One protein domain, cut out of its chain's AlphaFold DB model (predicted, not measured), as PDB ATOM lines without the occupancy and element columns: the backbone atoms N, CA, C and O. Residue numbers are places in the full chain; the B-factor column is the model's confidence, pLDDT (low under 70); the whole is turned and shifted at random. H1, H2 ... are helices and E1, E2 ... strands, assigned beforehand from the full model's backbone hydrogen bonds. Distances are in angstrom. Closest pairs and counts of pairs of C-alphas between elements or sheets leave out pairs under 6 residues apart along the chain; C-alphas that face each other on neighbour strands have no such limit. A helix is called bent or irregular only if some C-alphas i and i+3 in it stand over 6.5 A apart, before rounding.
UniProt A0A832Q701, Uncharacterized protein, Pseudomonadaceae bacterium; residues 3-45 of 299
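What this domain is: This is residues 3 to 45 of the 299 residues of an uncharacterized protein of Pseudomonadaceae bacterium (UniProt A0A832Q701). A two-strand hairpin, E1 and E2, has one long helix, H1, packed lengthwise over one face, mostly on E1, and the loop of residues 19 to 25 sticks out at one end. After the hairpin's second strand the backbone swings round through that loop and comes back as H1, which runs towards the end where the E1 to E2 turn lies. The printed part has 43 residues with two named strands and one named helix, in the order E1, E2, H1; the sheet has the order E1 - E2 and is antiparallel, and the class is mixed, helices and strands. The whole is only just loose, close to compact, with a radius of gyration of the C-alphas of 11.4 A, and its C-alphas span 35 by 17 by 13 A, a rod.

How they stand to each other: Start at Val 3, where strand E1, residues 3 to 7, begins; a tight link of 3 residues leads to strand E2, residues 11 to 17. E1 and E2 form a hairpin, antiparallel neighbours with 152 degrees between their directions. Look at C-alphas 5 and 14, which face each other at 4.5 A. Then look at N 4 and O 15, within hydrogen-bond range at 2.8 A, and at N 15 and O 4, also 2.8 A apart. From E2 a short link of 10 residues leads to helix H1, residues 28 to 45. The closest C-alphas of E1 and H1 are those of Ile 6 and Ala 38, 4.7 A apart. Those of E2 and H1 are Leu 12 and Ala 42, 6.6 A apart. Within H1 every O i to N i+4 pair is within hydrogen-bond range.

Where its parts are: Find C-alpha 3 at (106.497, 165.637, 159.842); from there E1 runs to Lys 7, 12.5 A from first to last C-alpha. E2 begins at Leu 11, with its C-alpha at (106.623, 161.584, 147.356), and runs 17.3 A to Val 17. H1 runs from Arg 28 to Phe 45, 25.5 A, and you reach its last C-alpha at (100.252, 170.059, 143.519). H1 is not bent.

The domain as a whole: Look for the two C-alphas farthest apart at Glu 9 and Asp 22, 36.4 A from each other. From Val 3 to Phe 45 the C-alphas are 18.0 A apart. Residues 19 to 25 stand free. The printed part has no cut, and neither of its two links is long. In the B-factor column you will find a mean pLDDT of the printed part of 71.3, with 15 residues under 70: residues 3, 5, 7 to 13, 16, 21 and 42 to 45.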
ATOM      1  N   VAL A   3     106.165 165.591 161.271       66.50
ATOM      2  CA  VAL A   3     106.497 165.637 159.842       66.50
ATOM      3  C   VAL A   3     105.578 164.660 159.128       66.50
ATOM      4  O   VAL A   3     105.501 163.498 159.515       66.50
ATOM      5  N   ILE A   4     104.858 165.146 158.122       78.31
ATOM      6  CA  ILE A   4     103.895 164.371 157.345       78.31
ATOM      7  C   ILE A   4     104.339 164.384 155.878       78.31
ATOM      8  O   ILE A   4     104.556 165.466 155.333       78.31
ATOM      9  N   PRO A   5     104.473 163.230 155.208       65.94
ATOM     10  CA  PRO A   5     104.766 163.204 153.781       65.94
ATOM     11  C   PRO A   5     103.562 163.707 152.975       65.94
ATOM     12  O   PRO A   5     102.433 163.261 153.179       65.94
ATOM     13  N   ILE A   6     103.809 164.611 152.032       75.62
ATOM     14  CA  ILE A   6     102.862 164.974 150.976       75.62
ATOM     15  C   ILE A   6     103.116 163.984 149.842       75.62
ATOM     16  O   ILE A   6     104.152 164.062 149.180       75.62
ATOM     17  N   LYS A   7     102.214 163.022 149.646       63.09
ATOM     18  CA  LYS A   7     102.344 162.009 148.595       63.09
ATOM     19  C   LYS A   7     100.994 161.615 148.016       63.09
ATOM     20  O   LYS A   7      99.992 161.635 148.733       63.09
ATOM     21  N   ASP A   8     101.018 161.242 146.746       64.94
ATOM     22  CA  ASP A   8      99.970 160.445 146.107       64.94
ATOM     23  C   ASP A   8     100.609 159.101 145.720       64.94
ATOM     24  O   ASP A   8     100.979 158.346 146.623       64.94
ATOM     25  N   GLU A   9     100.887 158.861 144.435       59.47
ATOM     26  CA  GLU A   9     101.709 157.729 143.962       59.47
ATOM     27  C   GLU A   9     103.211 157.926 144.226       59.47
ATOM     28  O   GLU A   9     103.939 156.968 144.448       59.47
ATOM     29  N   ILE A  10     103.681 159.173 144.253       52.81
ATOM     30  CA  ILE A  10     105.084 159.549 144.481       52.81
ATOM     31  C   ILE A  10     105.191 160.534 145.652       52.81
ATOM     32  O   ILE A  10     104.238 161.256 145.965       52.81
ATOM     33  N   LEU A  11     106.353 160.589 146.314       66.31
ATOM     34  CA  LEU A  11     106.623 161.584 147.356       66.31
ATOM     35  C   LEU A  11     106.803 162.968 146.713       66.31
ATOM     36  O   LEU A  11     107.798 163.230 146.048       66.31
ATOM     37  N   LEU A  12     105.848 163.867 146.941       63.66
ATOM     38  CA  LEU A  12     105.852 165.223 146.385       63.66
ATOM     39  C   LEU A  12     106.570 166.223 147.297       63.66
ATOM     40  O   LEU A  12     107.062 167.249 146.827       63.66
ATOM     41  N   GLY A  13     106.638 165.931 148.596       62.50
ATOM     42  CA  GLY A  13     107.333 166.752 149.580       62.50
ATOM     43  C   GLY A  13     107.029 166.332 151.014       62.50
ATOM     44  O   GLY A  13     106.445 165.280 151.269       62.50
ATOM     45  N   VAL A  14     107.409 167.176 151.970       70.38
ATOM     46  CA  VAL A  14     107.109 166.984 153.394       70.38
ATOM     47  C   VAL A  14     106.442 168.231 153.961       70.38
ATOM     48  O   VAL A  14     106.877 169.353 153.717       70.38
ATOM     49  N   MET A  15     105.378 168.031 154.731       79.56
ATOM     50  CA  MET A  15     104.708 169.059 155.512       79.56
ATOM     51  C   MET A  15     105.166 168.946 156.963       79.56
ATOM     52  O   MET A  15     104.897 167.953 157.641       79.56
ATOM     53  N   GLN A  16     105.863 169.967 157.449       66.25
ATOM     54  CA  GLN A  16     106.276 170.051 158.843       66.25
ATOM     55  C   GLN A  16     105.257 170.872 159.636       66.25
ATOM     56  O   GLN A  16     104.981 172.022 159.307       66.25
ATOM     57  N   VAL A  17     104.723 170.287 160.707       76.81
ATOM     58  CA  VAL A  17     103.820 170.947 161.653       76.81
ATOM     59  C   VAL A  17     104.567 171.154 162.966       76.81
ATOM     60  O   VAL A  17     105.100 170.217 163.572       76.81
ATOM     61  N   ILE A  18     104.650 172.404 163.405       71.81
ATOM     62  CA  ILE A  18     105.408 172.806 164.589       71.81
ATOM     63  C   ILE A  18     104.419 173.367 165.608       71.81
ATOM     64  O   ILE A  18     103.646 174.263 165.288       71.81
ATOM     65  N   ASN A  19     104.455 172.820 166.821       73.06
ATOM     66  CA  ASN A  19     103.721 173.363 167.961       73.06
ATOM     67  C   ASN A  19     104.355 174.674 168.411       73.06
ATOM     68  O   ASN A  19     105.583 174.811 168.373       73.06
ATOM     69  N   LEU A  20     103.540 175.603 168.896       73.19
ATOM     70  CA  LEU A  20     104.060 176.791 169.557       73.19
ATOM     71  C   LEU A  20     104.655 176.415 170.923       73.19
ATOM     72  O   LEU A  20     104.387 175.341 171.470       73.19
ATOM     73  N   ARG A  21     105.517 177.285 171.471       45.81
ATOM     74  CA  ARG A  21     105.964 177.139 172.865       45.81
ATOM     75  C   ARG A  21     104.703 177.178 173.731       45.81
ATOM     76  O   ARG A  21     103.951 178.135 173.617       45.81
ATOM     77  N   ASP A  22     104.495 176.126 174.519       74.00
ATOM     78  CA  ASP A  22     103.363 175.899 175.438       74.00
ATOM     79  C   ASP A  22     102.152 175.123 174.880       74.00
ATOM     80  O   ASP A  22     101.219 174.841 175.633       74.00
ATOM     81  N   ASP A  23     102.184 174.672 173.621       74.06
ATOM     82  CA  ASP A  23     101.147 173.772 173.098       74.06
ATOM     83  C   ASP A  23     101.306 172.324 173.604       74.06
ATOM     84  O   ASP A  23     102.432 171.813 173.714       74.06
ATOM     85  N   PRO A  24     100.188 171.610 173.846       75.25
ATOM     86  CA  PRO A  24     100.220 170.193 174.180       75.25
ATOM     87  C   PRO A  24     100.837 169.366 173.046       75.25
ATOM     88  O   PRO A  24     100.811 169.740 171.872       75.25
ATOM     89  N   ALA A  25     101.399 168.206 173.392       78.69
ATOM     90  CA  ALA A  25     101.958 167.291 172.404       78.69
ATOM     91  C   ALA A  25     100.896 166.864 171.375       78.69
ATOM     92  O   ALA A  25      99.733 166.652 171.720       78.69
ATOM     93  N   PHE A  26     101.320 166.701 170.119       82.62
ATOM     94  CA  PHE A  26     100.446 166.215 169.056       82.62
ATOM     95  C   PHE A  26      99.826 164.863 169.412       82.62
ATOM     96  O   PHE A  26     100.505 163.938 169.861       82.62
ATOM     97  N   THR A  27      98.532 164.740 169.156       85.31
ATOM     98  CA  THR A  27      97.750 163.528 169.370       85.31
ATOM     99  C   THR A  27      97.614 162.718 168.077       85.31
ATOM    100  O   THR A  27      97.878 163.199 166.973       85.31
ATOM    101  N   ARG A  28      97.103 161.480 168.180       74.19
ATOM    102  CA  ARG A  28      96.724 160.679 166.997       74.19
ATOM    103  C   ARG A  28      95.689 161.383 166.112       74.19
ATOM    104  O   ARG A  28      95.666 161.160 164.904       74.19
ATOM    105  N   LYS A  29      94.836 162.230 166.698       77.12
ATOM    106  CA  LYS A  29      93.832 163.003 165.959       77.12
ATOM    107  C   LYS A  29      94.495 164.085 165.102       77.12
ATOM    108  O   LYS A  29      94.134 164.231 163.937       77.12
ATOM    109  N   ASP A  30      95.513 164.754 165.636       79.62
ATOM    110  CA  ASP A  30      96.283 165.774 164.914       79.62
ATOM    111  C   ASP A  30      97.065 165.163 163.751       79.62
ATOM    112  O   ASP A  30      97.059 165.707 162.648       79.62
ATOM    113  N   LEU A  31      97.648 163.976 163.953       75.38
ATOM    114  CA  LEU A  31      98.297 163.213 162.885       75.38
ATOM    115  C   LEU A  31      97.317 162.851 161.762       75.38
ATOM    116  O   LEU A  31      97.650 163.004 160.585       75.38
ATOM    117  N   LYS A  32      96.098 162.413 162.104       72.81
ATOM    118  CA  LYS A  32      95.065 162.071 161.113       72.81
ATOM    119  C   LYS A  32      94.659 163.294 160.285       72.81
ATOM    120  O   LYS A  32      94.570 163.201 159.062       72.81
ATOM    121  N   HIS A  33      94.468 164.447 160.924       77.25
ATOM    122  CA  HIS A  33      94.134 165.691 160.227       77.25
ATOM    123  C   HIS A  33      95.284 166.206 159.358       77.25
ATOM    124  O   HIS A  33      95.069 166.575 158.206       77.25
ATOM    125  N   ALA A  34      96.510 166.193 159.876       75.38
ATOM    126  CA  ALA A  34      97.673 166.642 159.126       75.38
ATOM    127  C   ALA A  34      97.947 165.742 157.907       75.38
ATOM    128  O   ALA A  34      98.255 166.245 156.829       75.38
ATOM    129  N   THR A  35      97.738 164.428 158.041       75.94
ATOM    130  CA  THR A  35      97.772 163.477 156.914       75.94
ATOM    131  C   THR A  35      96.731 163.817 155.849       75.94
ATOM    132  O   THR A  35      97.043 163.817 154.661       75.94
ATOM    133  N   MET A  36      95.513 164.170 156.260       75.25
ATOM    134  CA  MET A  36      94.449 164.542 155.329       75.25
ATOM    135  C   MET A  36      94.783 165.816 154.539       75.25
ATOM    136  O   MET A  36      94.594 165.861 153.324       75.25
ATOM    137  N   VAL A  37      95.331 166.836 155.207       77.50
ATOM    138  CA  VAL A  37      95.797 168.065 154.545       77.50
ATOM    139  C   VAL A  37      96.941 167.756 153.578       77.50
ATOM    140  O   VAL A  37      96.913 168.219 152.441       77.50
ATOM    141  N   ALA A  38      97.906 166.925 153.980       77.69
ATOM    142  CA  ALA A  38      99.003 166.509 153.112       77.69
ATOM    143  C   ALA A  38      98.508 165.773 151.851       77.69
ATOM    144  O   ALA A  38      99.015 166.029 150.764       77.69
ATOM    145  N   GLN A  39      97.475 164.934 151.956       77.12
ATOM    146  CA  GLN A  39      96.845 164.288 150.795       77.12
ATOM    147  C   GLN A  39      96.122 165.282 149.876       77.12
ATOM    148  O   GLN A  39      96.171 165.151 148.655       77.12
ATOM    149  N   MET A  40      95.453 166.294 150.433       74.94
ATOM    150  CA  MET A  40      94.821 167.338 149.620       74.94
ATOM    151  C   MET A  40      95.861 168.163 148.858       74.94
ATOM    152  O   MET A  40      95.689 168.418 147.668       74.94
ATOM    153  N   LEU A  41      96.959 168.528 149.529       70.88
ATOM    154  CA  LEU A  41      98.095 169.190 148.894       70.88
ATOM    155  C   LEU A  41      98.701 168.308 147.803       70.88
ATOM    156  O   LEU A  41      98.990 168.815 146.727       70.88
ATOM    157  N   ALA A  42      98.824 166.999 148.035       68.31
ATOM    158  CA  ALA A  42      99.336 166.075 147.031       68.31
ATOM    159  C   ALA A  42      98.504 166.120 145.740       68.31
ATOM    160  O   ALA A  42      99.058 166.342 144.669       68.31
ATOM    161  N   ARG A  43      97.172 166.039 145.849       66.69
ATOM    162  CA  ARG A  43      96.256 166.110 144.696       66.69
ATOM    163  C   ARG A  43      96.296 167.450 143.964       66.69
ATOM    164  O   ARG A  43      96.153 167.481 142.748       66.69
ATOM    165  N   GLN A  44      96.459 168.555 144.692       64.81
ATOM    166  CA  GLN A  44      96.453 169.893 144.100       64.81
ATOM    167  C   GLN A  44      97.806 170.276 143.486       64.81
ATOM    168  O   GLN A  44      97.840 170.889 142.427       64.81
ATOM    169  N   PHE A  45      98.920 169.867 144.093       59.22
ATOM    170  CA  PHE A  45     100.252 170.059 143.519       59.22
ATOM    171  C   PHE A  45     100.545 169.093 142.368       59.22
ATOM    172  O   PHE A  45     101.390 169.385 141.524       59.22
TER     173      PHE A  45